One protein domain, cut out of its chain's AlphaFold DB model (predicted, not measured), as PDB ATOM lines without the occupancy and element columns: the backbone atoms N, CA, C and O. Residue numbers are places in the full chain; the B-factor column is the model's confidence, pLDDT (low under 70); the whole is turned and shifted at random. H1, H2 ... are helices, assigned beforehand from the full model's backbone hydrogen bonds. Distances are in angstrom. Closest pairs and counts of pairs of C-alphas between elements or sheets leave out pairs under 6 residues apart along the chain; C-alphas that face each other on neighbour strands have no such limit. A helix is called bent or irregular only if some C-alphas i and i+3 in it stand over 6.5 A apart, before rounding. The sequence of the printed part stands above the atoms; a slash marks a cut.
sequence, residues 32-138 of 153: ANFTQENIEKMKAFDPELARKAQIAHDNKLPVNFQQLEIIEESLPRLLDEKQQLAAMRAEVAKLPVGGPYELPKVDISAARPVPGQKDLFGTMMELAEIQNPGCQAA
ATOM      1  N   ALA A  32      34.388 -20.938 124.945       77.88
ATOM      2  CA  ALA A  32      32.987 -21.239 125.196       77.88
ATOM      3  C   ALA A  32      32.176 -21.085 123.906       77.88
ATOM      4  O   ALA A  32      32.416 -20.178 123.110       77.88
ATOM      5  N   ASN A  33      31.200 -21.974 123.718       83.50
ATOM      6  CA  ASN A  33      30.127 -21.760 122.757       83.50
ATOM      7  C   ASN A  33      28.978 -21.076 123.495       83.50
ATOM      8  O   ASN A  33      28.512 -21.579 124.519       83.50
ATOM      9  N   PHE A  34      28.522 -19.943 122.973       81.88
ATOM     10  CA  PHE A  34      27.331 -19.280 123.487       81.88
ATOM     11  C   PHE A  34      26.085 -19.952 122.906       81.88
ATOM     12  O   PHE A  34      26.092 -20.395 121.761       81.88
ATOM     13  N   THR A  35      25.029 -20.057 123.707       85.94
ATOM     14  CA  THR A  35      23.685 -20.459 123.272       85.94
ATOM     15  C   THR A  35      22.749 -19.269 123.439       85.94
ATOM     16  O   THR A  35      23.020 -18.389 124.261       85.94
ATOM     17  N   GLN A  36      21.635 -19.248 122.706       86.44
ATOM     18  CA  GLN A  36      20.671 -18.146 122.788       86.44
ATOM     19  C   GLN A  36      20.163 -17.923 124.226       86.44
ATOM     20  O   GLN A  36      20.137 -16.794 124.705       86.44
ATOM     21  N   GLU A  37      19.895 -19.006 124.960       85.81
ATOM     22  CA  GLU A  37      19.492 -18.950 126.373       85.81
ATOM     23  C   GLU A  37      20.551 -18.297 127.278       85.81
ATOM     24  O   GLU A  37      20.219 -17.589 128.230       85.81
ATOM     25  N   ASN A  38      21.841 -18.524 127.001       84.50
ATOM     26  CA  ASN A  38      22.922 -17.913 127.774       84.50
ATOM     27  C   ASN A  38      23.008 -16.407 127.504       84.50
ATOM     28  O   ASN A  38      23.232 -15.635 128.433       84.50
ATOM     29  N   ILE A  39      22.781 -15.983 126.258       84.69
ATOM     30  CA  ILE A  39      22.798 -14.568 125.863       84.69
ATOM     31  C   ILE A  39      21.634 -13.816 126.513       84.69
ATOM     32  O   ILE A  39      21.814 -12.713 127.025       84.69
ATOM     33  N   GLU A  40      20.450 -14.424 126.557       86.12
ATOM     34  CA  GLU A  40      19.275 -13.842 127.212       86.12
ATOM     35  C   GLU A  40      19.487 -13.654 128.715       86.12
ATOM     36  O   GLU A  40      19.167 -12.594 129.256       86.12
ATOM     37  N   LYS A  41      20.104 -14.636 129.385       85.38
ATOM     38  CA  LYS A  41      20.495 -14.504 130.796       85.38
ATOM     39  C   LYS A  41      21.544 -13.412 130.989       85.38
ATOM     40  O   LYS A  41      21.437 -12.645 131.938       85.38
ATOM     41  N   MET A  42      22.523 -13.301 130.089       83.44
ATOM     42  CA  MET A  42      23.537 -12.241 130.139       83.44
ATOM     43  C   MET A  42      22.928 -10.850 129.959       83.44
ATOM     44  O   MET A  42      23.328  -9.931 130.666       83.44
ATOM     45  N   LYS A  43      21.914 -10.701 129.101       87.69
ATOM     46  CA  LYS A  43      21.224  -9.424 128.862       87.69
ATOM     47  C   LYS A  43      20.610  -8.822 130.132       87.69
ATOM     48  O   LYS A  43      20.475  -7.606 130.212       87.69
ATOM     49  N   ALA A  44      20.252  -9.654 131.113       83.44
ATOM     50  CA  ALA A  44      19.731  -9.200 132.403       83.44
ATOM     51  C   ALA A  44      20.801  -8.557 133.308       83.44
ATOM     52  O   ALA A  44      20.449  -7.772 134.183       83.44
ATOM     53  N   PHE A  45      22.082  -8.882 133.105       83.31
ATOM     54  CA  PHE A  45      23.201  -8.359 133.894       83.31
ATOM     55  C   PHE A  45      23.983  -7.281 133.142       83.31
ATOM     56  O   PHE A  45      24.325  -6.260 133.729       83.31
ATOM     57  N   ASP A  46      24.246  -7.503 131.852       86.44
ATOM     58  CA  ASP A  46      25.009  -6.600 130.995       86.44
ATOM     59  C   ASP A  46      24.490  -6.659 129.538       86.44
ATOM     60  O   ASP A  46      24.733  -7.638 128.814       86.44
ATOM     61  N   PRO A  47      23.763  -5.623 129.075       84.94
ATOM     62  CA  PRO A  47      23.228  -5.583 127.719       84.94
ATOM     63  C   PRO A  47      24.306  -5.359 126.646       84.94
ATOM     64  O   PRO A  47      24.116  -5.796 125.507       84.94
ATOM     65  N   GLU A  48      25.431  -4.714 126.971       84.69
ATOM     66  CA  GLU A  48      26.511  -4.477 126.008       84.69
ATOM     67  C   GLU A  48      27.298  -5.759 125.745       84.69
ATOM     68  O   GLU A  48      27.553  -6.119 124.590       84.69
ATOM     69  N   LEU A  49      27.608  -6.508 126.804       84.06
ATOM     70  CA  LEU A  49      28.265  -7.804 126.678       84.06
ATOM     71  C   LEU A  49      27.365  -8.826 125.969       84.06
ATOM     72  O   LEU A  49      27.852  -9.619 125.161       84.06
ATOM     73  N   ALA A  50      26.048  -8.775 126.195       85.38
ATOM     74  CA  ALA A  50      25.086  -9.608 125.477       85.38
ATOM     75  C   ALA A  50      25.065  -9.312 123.966       85.38
ATOM     76  O   ALA A  50      24.986 -10.242 123.163       85.38
ATOM     77  N   ARG A  51      25.208  -8.043 123.553       87.25
ATOM     78  CA  ARG A  51      25.337  -7.675 122.130       87.25
ATOM     79  C   ARG A  51      26.581  -8.308 121.504       87.25
ATOM     80  O   ARG A  51      26.505  -8.887 120.423       87.25
ATOM     81  N   LYS A  52      27.715  -8.247 122.204       85.19
ATOM     82  CA  LYS A  52      28.983  -8.856 121.769       85.19
ATOM     83  C   LYS A  52      28.895 -10.387 121.721       85.19
ATOM     84  O   LYS A  52      29.371 -11.004 120.768       85.19
ATOM     85  N   ALA A  53      28.214 -11.001 122.690       84.75
ATOM     86  CA  ALA A  53      27.913 -12.437 122.701       84.75
ATOM     87  C   ALA A  53      27.036 -12.859 121.518       84.75
ATOM     88  O   ALA A  53      27.282 -13.908 120.921       84.75
ATOM     89  N   GLN A  54      26.064 -12.027 121.131       87.12
ATOM     90  CA  GLN A  54      25.243 -12.269 119.948       87.12
ATOM     91  C   GLN A  54      26.088 -12.257 118.668       87.12
ATOM     92  O   GLN A  54      26.000 -13.195 117.884       87.12
ATOM     93  N   ILE A  55      26.996 -11.287 118.504       86.25
ATOM     94  CA  ILE A  55      27.925 -11.247 117.359       86.25
ATOM     95  C   ILE A  55      28.784 -12.523 117.296       86.25
ATOM     96  O   ILE A  55      28.977 -13.096 116.219       86.25
ATOM     97  N   ALA A  56      29.283 -13.007 118.441       85.25
ATOM     98  CA  ALA A  56      30.034 -14.263 118.512       85.25
ATOM     99  C   ALA A  56      29.181 -15.472 118.088       85.25
ATOM    100  O   ALA A  56      29.639 -16.339 117.335       85.25
ATOM    101  N   HIS A  57      27.936 -15.521 118.565       87.50
ATOM    102  CA  HIS A  57      26.979 -16.583 118.280       87.50
ATOM    103  C   HIS A  57      26.583 -16.626 116.800       87.50
ATOM    104  O   HIS A  57      26.643 -17.692 116.184       87.50
ATOM    105  N   ASP A  58      26.290 -15.473 116.201       87.31
ATOM    106  CA  ASP A  58      25.898 -15.354 114.795       87.31
ATOM    107  C   ASP A  58      27.016 -15.850 113.862       87.31
ATOM    108  O   ASP A  58      26.773 -16.555 112.880       87.31
ATOM    109  N   ASN A  59      28.275 -15.584 114.227       84.69
ATOM    110  CA  ASN A  59      29.452 -16.053 113.496       84.69
ATOM    111  C   ASN A  59      29.880 -17.490 113.860       84.69
ATOM    112  O   ASN A  59      30.852 -18.020 113.300       84.69
ATOM    113  N   LYS A  60      29.162 -18.160 114.774       85.94
ATOM    114  CA  LYS A  60      29.489 -19.492 115.316       85.94
ATOM    115  C   LYS A  60      30.951 -19.563 115.767       85.94
ATOM    116  O   LYS A  60      31.691 -20.465 115.354       85.94
ATOM    117  N   LEU A  61      31.390 -18.545 116.506       83.81
ATOM    118  CA  LEU A  61      32.761 -18.406 116.980       83.81
ATOM    119  C   LEU A  61      32.862 -18.879 118.435       83.81
ATOM    120  O   LEU A  61      32.258 -18.264 119.315       83.81
ATOM    121  N   PRO A  62      33.641 -19.940 118.718       81.06
ATOM    122  CA  PRO A  62      33.996 -20.268 120.087       81.06
ATOM    123  C   PRO A  62      35.003 -19.222 120.581       81.06
ATOM    124  O   PRO A  62      36.117 -19.142 120.056       81.06
ATOM    125  N   VAL A  63      34.632 -18.426 121.583       79.25
ATOM    126  CA  VAL A  63      35.490 -17.366 122.143       79.25
ATOM    127  C   VAL A  63      35.571 -17.476 123.661       79.25
ATOM    128  O   VAL A  63      34.693 -18.041 124.313       79.25
ATOM    129  N   ASN A  64      36.677 -17.003 124.232       78.81
ATOM    130  CA  ASN A  64      36.814 -16.883 125.681       78.81
ATOM    131  C   ASN A  64      36.085 -15.615 126.166       78.81
ATOM    132  O   ASN A  64      36.043 -14.623 125.441       78.81
ATOM    133  N   PHE A  65      35.574 -15.619 127.397       71.75
ATOM    134  CA  PHE A  65      34.884 -14.471 127.996       71.75
ATOM    135  C   PHE A  65      35.740 -13.200 128.000       71.75
ATOM    136  O   PHE A  65      35.241 -12.137 127.664       71.75
ATOM    137  N   GLN A  66      37.043 -13.312 128.269       71.44
ATOM    138  CA  GLN A  66      37.965 -12.166 128.243       71.44
ATOM    139  C   GLN A  66      38.107 -11.536 126.847       71.44
ATOM    140  O   GLN A  66      38.321 -10.340 126.712       71.44
ATOM    141  N   GLN A  67      37.995 -12.343 125.789       69.19
ATOM    142  CA  GLN A  67      38.106 -11.866 124.406       69.19
ATOM    143  C   GLN A  67      36.785 -11.298 123.887       69.19
ATOM    144  O   GLN A  67      36.766 -10.625 122.861       69.19
ATOM    145  N   LEU A  68      35.683 -11.567 124.592       78.62
ATOM    146  CA  LEU A  68      34.364 -11.087 124.218       78.62
ATOM    147  C   LEU A  68      34.269  -9.561 124.312       78.62
ATOM    148  O   LEU A  68      33.567  -8.947 123.514       78.62
ATOM    149  N   GLU A  69      35.010  -8.944 125.234       79.00
ATOM    150  CA  GLU A  69      35.038  -7.489 125.418       79.00
ATOM    151  C   GLU A  69      35.554  -6.745 124.178       79.00
ATOM    152  O   GLU A  69      35.012  -5.698 123.822       79.00
ATOM    153  N   ILE A  70      36.535  -7.322 123.482       78.00
ATOM    154  CA  ILE A  70      37.218  -6.741 122.313       78.00
ATOM    155  C   ILE A  70      36.792  -7.406 120.996       78.00
ATOM    156  O   ILE A  70      37.515  -7.363 119.996       78.00
ATOM    157  N   ILE A  71      35.641  -8.085 120.980       78.94
ATOM    158  CA  ILE A  71      35.240  -8.886 119.819       78.94
ATOM    159  C   ILE A  71      35.026  -8.040 118.563       78.94
ATOM    160  O   ILE A  71      35.285  -8.516 117.468       78.94
ATOM    161  N   GLU A  72      34.596  -6.788 118.711       77.00
ATOM    162  CA  GLU A  72      34.337  -5.880 117.587       77.00
ATOM    163  C   GLU A  72      35.627  -5.527 116.834       77.00
ATOM    164  O   GLU A  72      35.632  -5.476 115.608       77.00
ATOM    165  N   GLU A  73      36.735  -5.379 117.558       75.44
ATOM    166  CA  GLU A  73      38.054  -5.080 116.991       75.44
ATOM    167  C   GLU A  73      38.762  -6.350 116.499       75.44
ATOM    168  O   GLU A  73      39.448  -6.348 115.478       75.44
ATOM    169  N   SER A  74      38.570  -7.470 117.203       73.38
ATOM    170  CA  SER A  74      39.240  -8.742 116.906       73.38
ATOM    171  C   SER A  74      38.468  -9.660 115.945       73.38
ATOM    172  O   SER A  74      38.994 -10.710 115.565       73.38
ATOM    173  N   LEU A  75      37.261  -9.277 115.502       78.12
ATOM    174  CA  LEU A  75      36.381 -10.098 114.658       78.12
ATOM    175  C   LEU A  75      37.062 -10.636 113.384       78.12
ATOM    176  O   LEU A  75      36.961 -11.843 113.152       78.12
ATOM    177  N   PRO A  76      37.775  -9.820 112.572       80.69
ATOM    178  CA  PRO A  76      38.392 -10.314 111.338       80.69
ATOM    179  C   PRO A  76      39.426 -11.409 111.626       80.69
ATOM    180  O   PRO A  76      39.395 -12.483 111.031       80.69
ATOM    181  N   ARG A  77      40.260 -11.190 112.649       75.88
ATOM    182  CA  ARG A  77      41.272 -12.153 113.093       75.88
ATOM    183  C   ARG A  77      40.650 -13.450 113.601       75.88
ATOM    184  O   ARG A  77      41.176 -14.525 113.332       75.88
ATOM    185  N   LEU A  78      39.546 -13.371 114.346       77.69
ATOM    186  CA  LEU A  78      38.852 -14.551 114.871       77.69
ATOM    187  C   LEU A  78      38.231 -15.400 113.751       77.69
ATOM    188  O   LEU A  78      38.186 -16.629 113.862       77.69
ATOM    189  N   LEU A  79      37.782 -14.769 112.665       82.88
ATOM    190  CA  LEU A  79      37.309 -15.471 111.472       82.88
ATOM    191  C   LEU A  79      38.459 -16.171 110.734       82.88
ATOM    192  O   LEU A  79      38.317 -17.346 110.389       82.88
ATOM    193  N   ASP A  80      39.605 -15.512 110.575       81.75
ATOM    194  CA  ASP A  80      40.803 -16.120 109.982       81.75
ATOM    195  C   ASP A  80      41.332 -17.272 110.847       81.75
ATOM    196  O   ASP A  80      41.626 -18.365 110.355       81.75
ATOM    197  N   GLU A  81      41.357 -17.083 112.168       78.56
ATOM    198  CA  GLU A  81      41.725 -18.119 113.127       78.56
ATOM    199  C   GLU A  81      40.797 -19.335 113.016       78.56
ATOM    200  O   GLU A  81      41.260 -20.478 113.027       78.56
ATOM    201  N   LYS A  82      39.484 -19.123 112.862       83.19
ATOM    202  CA  LYS A  82      38.515 -20.208 112.655       83.19
ATOM    203  C   LYS A  82      38.841 -21.017 111.397       83.19
ATOM    204  O   LYS A  82      38.749 -22.247 111.443       83.19
ATOM    205  N   GLN A  83      39.225 -20.360 110.303       84.00
ATOM    206  CA  GLN A  83      39.604 -21.033 109.058       84.00
ATOM    207  C   GLN A  83      40.903 -21.831 109.220       84.00
ATOM    208  O   GLN A  83      40.938 -23.017 108.884       84.00
ATOM    209  N   GLN A  84      41.935 -21.229 109.816       81.44
ATOM    210  CA  GLN A  84      43.213 -21.897 110.087       81.44
ATOM    211  C   GLN A  84      43.033 -23.110 111.013       81.44
ATOM    212  O   GLN A  84      43.578 -24.186 110.757       81.44
ATOM    213  N   LEU A  85      42.205 -22.988 112.055       79.62
ATOM    214  CA  LEU A  85      41.883 -24.096 112.955       79.62
ATOM    215  C   LEU A  85      41.080 -25.200 112.261       79.62
ATOM    216  O   LEU A  85      41.293 -26.374 112.559       79.62
ATOM    217  N   ALA A  86      40.164 -24.864 111.349       83.00
ATOM    218  CA  ALA A  86      39.429 -25.861 110.573       83.00
ATOM    219  C   ALA A  86      40.361 -26.643 109.634       83.00
ATOM    220  O   ALA A  86      40.296 -27.873 109.607       83.00
ATOM    221  N   ALA A  87      41.271 -25.952 108.941       82.00
ATOM    222  CA  ALA A  87      42.287 -26.575 108.095       82.00
ATOM    223  C   ALA A  87      43.208 -27.495 108.911       82.00
ATOM    224  O   ALA A  87      43.391 -28.660 108.568       82.00
ATOM    225  N   MET A  88      43.699 -27.018 110.057       75.81
ATOM    226  CA  MET A  88      44.505 -27.823 110.978       75.81
ATOM    227  C   MET A  88      43.770 -29.068 111.480       75.81
ATOM    228  O   MET A  88      44.342 -30.154 111.476       75.81
ATOM    229  N   ARG A  89      42.497 -28.950 111.885       78.31
ATOM    230  CA  ARG A  89      41.691 -30.108 112.314       78.31
ATOM    231  C   ARG A  89      41.520 -31.128 111.191       78.31
ATOM    232  O   ARG A  89      41.581 -32.322 111.464       78.31
ATOM    233  N   ALA A  90      41.325 -30.670 109.955       81.75
ATOM    234  CA  ALA A  90      41.206 -31.547 108.796       81.75
ATOM    235  C   ALA A  90      42.518 -32.291 108.502       81.75
ATOM    236  O   ALA A  90      42.485 -33.486 108.231       81.75
ATOM    237  N   GLU A  91      43.666 -31.619 108.602       77.00
ATOM    238  CA  GLU A  91      44.976 -32.255 108.420       77.00
ATOM    239  C   GLU A  91      45.295 -33.244 109.545       77.00
ATOM    240  O   GLU A  91      45.735 -34.360 109.281       77.00
ATOM    241  N   VAL A  92      44.977 -32.899 110.798       72.62
ATOM    242  CA  VAL A  92      45.120 -33.821 111.934       72.62
ATOM    243  C   VAL A  92      44.226 -35.054 111.769       72.62
ATOM    244  O   VAL A  92      44.654 -36.160 112.085       72.62
ATOM    245  N   ALA A  93      43.011 -34.899 111.236       76.25
ATOM    246  CA  ALA A  93      42.102 -36.018 110.987       76.25
ATOM    247  C   ALA A  93      42.598 -36.982 109.891       76.25
ATOM    248  O   ALA A  93      42.200 -38.145 109.886       76.25
ATOM    249  N   LYS A  94      43.458 -36.520 108.974       79.06
ATOM    250  CA  LYS A  94      44.047 -37.341 107.901       79.06
ATOM    251  C   LYS A  94      45.306 -38.097 108.334       79.06
ATOM    252  O   LYS A  94      45.814 -38.903 107.555       79.06
ATOM    253  N   LEU A  95      45.834 -37.836 109.532       70.31
ATOM    254  CA  LEU A  95      47.045 -38.503 110.012       70.31
ATOM    255  C   LEU A  95      46.812 -40.019 110.153       70.31
ATOM    256  O   LEU A  95      45.796 -40.437 110.717       70.31
ATOM    257  N   PRO A  96      47.744 -40.859 109.666       67.88
ATOM    258  CA  PRO A  96      47.596 -42.306 109.721       67.88
ATOM    259  C   PRO A  96      47.642 -42.822 111.163       67.88
ATOM    260  O   PRO A  96      48.439 -42.383 111.998       67.88
ATOM    261  N   VAL A  97      46.799 -43.815 111.448       64.19
ATOM    262  CA  VAL A  97      46.813 -44.535 112.726       64.19
ATOM    263  C   VAL A  97      48.100 -45.359 112.797       64.19
ATOM    264  O   VAL A  97      48.319 -46.223 111.954       64.19
ATOM    265  N   GLY A  98      48.950 -45.102 113.795       62.81
ATOM    266  CA  GLY A  98      50.231 -45.804 113.964       62.81
ATOM    267  C   GLY A  98      51.480 -44.982 113.625       62.81
ATOM    268  O   GLY A  98      52.583 -45.463 113.863       62.81
ATOM    269  N   GLY A  99      51.321 -43.732 113.172       56.97
ATOM    270  CA  GLY A  99      52.411 -42.767 113.006       56.97
ATOM    271  C   GLY A  99      52.927 -42.626 111.566       56.97
ATOM    272  O   GLY A  99      52.654 -43.481 110.723       56.97
ATOM    273  N   PRO A 100      53.664 -41.539 111.268       63.94
ATOM    274  CA  PRO A 100      54.202 -40.539 112.202       63.94
ATOM    275  C   PRO A 100      53.182 -39.462 112.624       63.94
ATOM    276  O   PRO A 100      52.504 -38.865 111.794       63.94
ATOM    277  N   TYR A 101      53.101 -39.179 113.930       63.91
ATOM    278  CA  TYR A 101      52.285 -38.092 114.504       63.91
ATOM    279  C   TYR A 101      53.064 -36.768 114.518       63.91
ATOM    280  O   TYR A 101      53.225 -36.132 115.563       63.91
ATOM    281  N   GLU A 102      53.623 -36.398 113.367       65.69
ATOM    282  CA  GLU A 102      54.317 -35.123 113.199       65.69
ATOM    283  C   GLU A 102      53.320 -33.974 113.054       65.69
ATOM    284  O   GLU A 102      52.232 -34.123 112.494       65.69
ATOM    285  N   LEU A 103      53.697 -32.810 113.584       64.31
ATOM    286  CA  LEU A 103      52.868 -31.612 113.519       64.31
ATOM    287  C   LEU A 103      52.730 -31.171 112.054       64.31
ATOM    288  O   LEU A 103      53.752 -30.892 111.413       64.31
ATOM    289  N   PRO A 104      51.503 -31.056 111.517       66.25
ATOM    290  CA  PRO A 104      51.323 -30.583 110.157       66.25
ATOM    291  C   PRO A 104      51.784 -29.120 110.070       66.25
ATOM    292  O   PRO A 104      51.419 -28.275 110.891       66.25
ATOM    293  N   LYS A 105      52.627 -28.818 109.075       65.81
ATOM    294  CA  LYS A 105      53.141 -27.465 108.802       65.81
ATOM    295  C   LYS A 105      52.067 -26.631 108.099       65.81
ATOM    296  O   LYS A 105      52.200 -26.301 106.926       65.81
ATOM    297  N   VAL A 106      50.982 -26.338 108.806       67.00
ATOM    298  CA  VAL A 106      49.920 -25.436 108.340       67.00
ATOM    299  C   VAL A 106      50.220 -24.023 108.836       67.00
ATOM    300  O   VAL A 106      50.930 -23.847 109.833       67.00
ATOM    301  N   ASP A 107      49.706 -23.009 108.140       69.38
ATOM    302  CA  ASP A 107      49.743 -21.646 108.658       69.38
ATOM    303  C   ASP A 107      48.834 -21.522 109.895       69.38
ATOM    304  O   ASP A 107      47.669 -21.917 109.887       69.38
ATOM    305  N   ILE A 108      49.413 -21.011 110.980       63.41
ATOM    306  CA  ILE A 108      48.766 -20.814 112.288       63.41
ATOM    307  C   ILE A 108      49.037 -19.373 112.759       63.41
ATOM    308  O   ILE A 108      49.011 -19.077 113.953       63.41
ATOM    309  N   SER A 109      49.385 -18.471 111.839       66.69
ATOM    310  CA  SER A 109      49.730 -17.073 112.108       66.69
ATOM    311  C   SER A 109      48.706 -16.362 113.001       66.69
ATOM    312  O   SER A 109      49.104 -15.670 113.939       66.69
ATOM    313  N   ALA A 110      47.408 -16.619 112.802       62.75
ATOM    314  CA  ALA A 110      46.321 -15.994 113.556       62.75
ATOM    315  C   ALA A 110      46.083 -16.621 114.946       62.75
ATOM    316  O   ALA A 110      45.508 -15.972 115.826       62.75
ATOM    317  N   ALA A 111      46.533 -17.866 115.170       60.12
ATOM    318  CA  ALA A 111      46.303 -18.610 116.416       60.12
ATOM    319  C   ALA A 111      47.543 -18.712 117.332       60.12
ATOM    320  O   ALA A 111      47.441 -19.213 118.459       60.12
ATOM    321  N   ARG A 112      48.732 -18.274 116.897       58.78
ATOM    322  CA  ARG A 112      49.977 -18.345 117.692       58.78
ATOM    323  C   ARG A 112      50.069 -17.189 118.692       58.78
ATOM    324  O   ARG A 112      49.987 -16.056 118.268       58.78
ATOM    325  N   PRO A 113      50.291 -17.425 119.998       53.97
ATOM    326  CA  PRO A 113      50.627 -16.360 120.930       53.97
ATOM    327  C   PRO A 113      52.158 -16.281 121.036       53.97
ATOM    328  O   PRO A 113      52.760 -17.057 121.779       53.97
ATOM    329  N   VAL A 114      52.811 -15.413 120.262       49.62
ATOM    330  CA  VAL A 114      54.264 -15.189 120.389       49.62
ATOM    331  C   VAL A 114      54.513 -13.881 121.150       49.62
ATOM    332  O   VAL A 114      53.875 -12.877 120.830       49.62
ATOM    333  N   PRO A 115      55.427 -13.849 122.142       39.28
ATOM    334  CA  PRO A 115      55.839 -12.596 122.775       39.28
ATOM    335  C   PRO A 115      56.352 -11.588 121.730       39.28
ATOM    336  O   PRO A 115      57.263 -11.910 120.968       39.28
ATOM    337  N   GLY A 116      55.769 -10.384 121.686       44.84
ATOM    338  CA  GLY A 116      56.150  -9.309 120.755       44.84
ATOM    339  C   GLY A 116      55.454  -9.325 119.386       44.84
ATOM    340  O   GLY A 116      55.818  -8.537 118.512       44.84
ATOM    341  N   GLN A 117      54.467 -10.200 119.176       51.50
ATOM    342  CA  GLN A 117      53.666 -10.214 117.953       51.50
ATOM    343  C   GLN A 117      52.629  -9.084 117.987       51.50
ATOM    344  O   GLN A 117      51.684  -9.137 118.759       51.50
ATOM    345  N   LYS A 118      52.813  -8.077 117.127       46.69
ATOM    346  CA  LYS A 118      51.956  -6.878 117.035       46.69
ATOM    347  C   LYS A 118      50.594  -7.131 116.378       46.69
ATOM    348  O   LYS A 118      49.728  -6.267 116.415       46.69
ATOM    349  N   ASP A 119      50.423  -8.305 115.774       45.62
ATOM    350  CA  ASP A 119      49.217  -8.688 115.030       45.62
ATOM    351  C   ASP A 119      48.174  -9.395 115.919       45.62
ATOM    352  O   ASP A 119      47.177  -9.920 115.418       45.62
ATOM    353  N   LEU A 120      48.421  -9.486 117.236       48.28
ATOM    354  CA  LEU A 120      47.712 -10.399 118.125       48.28
ATOM    355  C   LEU A 120      46.749  -9.757 119.119       48.28
ATOM    356  O   LEU A 120      46.619 -10.312 120.203       48.28
ATOM    357  N   PHE A 121      46.009  -8.713 118.733       45.38
ATOM    358  CA  PHE A 121      44.996  -8.071 119.587       45.38
ATOM    359  C   PHE A 121      44.226  -9.085 120.460       45.38
ATOM    360  O   PHE A 121      43.389  -9.855 119.963       45.38
ATOM    361  N   GLY A 122      44.550  -9.126 121.757       50.69
ATOM    362  CA  GLY A 122      43.828  -9.908 122.766       50.69
ATOM    363  C   GLY A 122      44.618 -10.949 123.563       50.69
ATOM    364  O   GLY A 122      44.009 -11.900 124.066       50.69
ATOM    365  N   THR A 123      45.942 -10.823 123.708       51.62
ATOM    366  CA  THR A 123      46.624 -11.477 124.848       51.62
ATOM    367  C   THR A 123      46.392 -10.686 126.140       51.62
ATOM    368  O   THR A 123      46.176  -9.478 126.092       51.62
ATOM    369  N   MET A 124      46.457 -11.335 127.316       49.22
ATOM    370  CA  MET A 124      46.280 -10.646 128.614       49.22
ATOM    371  C   MET A 124      47.227  -9.446 128.794       49.22
ATOM    372  O   MET A 124      46.892  -8.499 129.496       49.22
ATOM    373  N   MET A 125      48.392  -9.479 128.141       49.94
ATOM    374  CA  MET A 125      49.374  -8.395 128.154       49.94
ATOM    375  C   MET A 125      48.879  -7.162 127.385       49.94
ATOM    376  O   MET A 125      49.034  -6.043 127.864       49.94
ATOM    377  N   GLU A 126      48.233  -7.345 126.233       51.91
ATOM    378  CA  GLU A 126      47.710  -6.239 125.419       51.91
ATOM    379  C   GLU A 126      46.409  -5.660 125.977       51.91
ATOM    380  O   GLU A 126      46.237  -4.449 125.950       51.91
ATOM    381  N   LEU A 127      45.525  -6.488 126.551       54.16
ATOM    382  CA  LEU A 127      44.345  -6.008 127.290       54.16
ATOM    383  C   LEU A 127      44.758  -5.046 128.413       54.16
ATOM    384  O   LEU A 127      44.163  -3.983 128.571       54.16
ATOM    385  N   ALA A 128      45.829  -5.386 129.136       54.50
ATOM    386  CA  ALA A 128      46.391  -4.530 130.172       54.50
ATOM    387  C   ALA A 128      46.993  -3.229 129.614       54.50
ATOM    388  O   ALA A 128      46.956  -2.220 130.305       54.50
ATOM    389  N   GLU A 129      47.520  -3.224 128.388       55.97
ATOM    390  CA  GLU A 129      48.106  -2.031 127.762       55.97
ATOM    391  C   GLU A 129      47.058  -1.111 127.122       55.97
ATOM    392  O   GLU A 129      47.187   0.107 127.202       55.97
ATOM    393  N   ILE A 130      45.993  -1.680 126.550       58.34
ATOM    394  CA  ILE A 130      44.840  -0.934 126.029       58.34
ATOM    395  C   ILE A 130      44.059  -0.294 127.186       58.34
ATOM    396  O   ILE A 130      43.649   0.860 127.085       58.34
ATOM    397  N   GLN A 131      43.875  -1.016 128.300       58.66
ATOM    398  CA  GLN A 131      43.188  -0.493 129.488       58.66
ATOM    399  C   GLN A 131      44.078   0.436 130.336       58.66
ATOM    400  O   GLN A 131      43.566   1.395 130.904       58.66
ATOM    401  N   ASN A 132      45.391   0.178 130.416       56.09
ATOM    402  CA  ASN A 132      46.367   0.988 131.155       56.09
ATOM    403  C   ASN A 132      47.669   1.172 130.342       56.09
ATOM    404  O   ASN A 132      48.584   0.338 130.420       56.09
ATOM    405  N   PRO A 133      47.808   2.275 129.587       52.94
ATOM    406  CA  PRO A 133      49.001   2.511 128.781       52.94
ATOM    407  C   PRO A 133      50.246   2.641 129.675       52.94
ATOM    408  O   PRO A 133      50.307   3.498 130.555       52.94
ATOM    409  N   GLY A 134      51.251   1.784 129.451       55.78
ATOM    410  CA  GLY A 134      52.539   1.795 130.168       55.78
ATOM    411  C   GLY A 134      52.756   0.678 131.201       55.78
ATOM    412  O   GLY A 134      53.887   0.489 131.652       55.78
ATOM    413  N   CYS A 135      51.741  -0.128 131.536       56.00
ATOM    414  CA  CYS A 135      51.901  -1.253 132.475       56.00
ATOM    415  C   CYS A 135      52.875  -2.339 131.980       56.00
ATOM    416  O   CYS A 135      53.520  -3.007 132.790       56.00
ATOM    417  N   GLN A 136      53.029  -2.499 130.664       52.72
ATOM    418  CA  GLN A 136      53.981  -3.457 130.101       52.72
ATOM    419  C   GLN A 136      55.441  -3.037 130.305       52.72
ATOM    420  O   GLN A 136      56.283  -3.890 130.589       52.72
ATOM    421  N   ALA A 137      55.748  -1.737 130.222       51.81
ATOM    422  CA  ALA A 137      57.105  -1.236 130.432       51.81
ATOM    423  C   ALA A 137      57.593  -1.542 131.860       51.81
ATOM    424  O   ALA A 137      58.708  -2.024 132.038       51.81
ATOM    425  N   ALA A 138      56.722  -1.387 132.862       47.97
ATOM    426  CA  ALA A 138      57.050  -1.652 134.264       47.97
ATOM    427  C   ALA A 138      57.351  -3.136 134.569       47.97
ATOM    428  O   ALA A 138      58.177  -3.435 135.427       47.97
TER     429      ALA A 138
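What this domain is: This is residues 32 to 138 of the 153 residues of the protein "Hypothetical protein" of Brandtodinium nutricula (UniProt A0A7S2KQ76). A helical hairpin, H1 and H2, lies on one side of the long, kinked helix H4; beyond H4 a stretch with no named element, residues 94 to 123, turns near Gly 98 and folds back to two small helices, H5 and H6, on the other side. The short H3 joins H2 to H4. The printed part has 107 residues with six named helices, H1 to H6 in order, and no named strand; the class is all helix. It is loose, with a radius of gyration of the C-alphas of 17.0 A, and flat, spanning 50 by 42 by 20 A.

Where its parts are: H1, residues 36 to 43, begins at C-alpha 36 (20.671, -18.146, 122.788) and is 10.6 A long. H2, residues 47 to 58, measures 16.4 A. H3 is residues 65 to 68. H4, residues 71 to 93, measures 29.3 A and ends at C-alpha 93 (42.102, -36.018, 110.987). It is irregular, with C-alphas 73 and 76 7.7 A apart, and has a kink of 39 degrees near residue 78. H5 is residues 124 to 131; H6, residues 135 to 138, ends at C-alpha 138 (57.050, -1.652, 134.264).

How they stand to each other: H2 is the hub. It touches H1 in a hairpin, at a shallow tilt of 20 degrees, opposite ways; the closest C-alphas, of Lys 43 and Ala 50, are 5.1 A apart. H2 touches H3, closest at the C-alphas of Lys 52 and Leu 68, 6.3 A. H2, with residues 52 to 56 alone, only just touches residues 71 to 72 of H4, with 3 pairs of C-alphas within 8 A, the closest those of Lys 52 and Ile 71, 6.6 A. H3 and H4 meet only through their link. H5 touches H6, closest at the C-alphas of Glu 129 and Cys 135, 6.1 A, and is apart from H4. Every O i to N i+4 pair is within hydrogen-bond range in H1, H2 and H5, and 17 of 19 are in H4; H3 and H6 are too short for such a pair.

The domain as a whole: The two C-alphas farthest apart, of Ala 44 and Gly 98, are 51.1 A apart. The printed part has no cut. The link from H4 to H5, 30 residues, is long. The mean pLDDT of the printed part is 71.3; residue 67 and residues 96 to 138 are under 70.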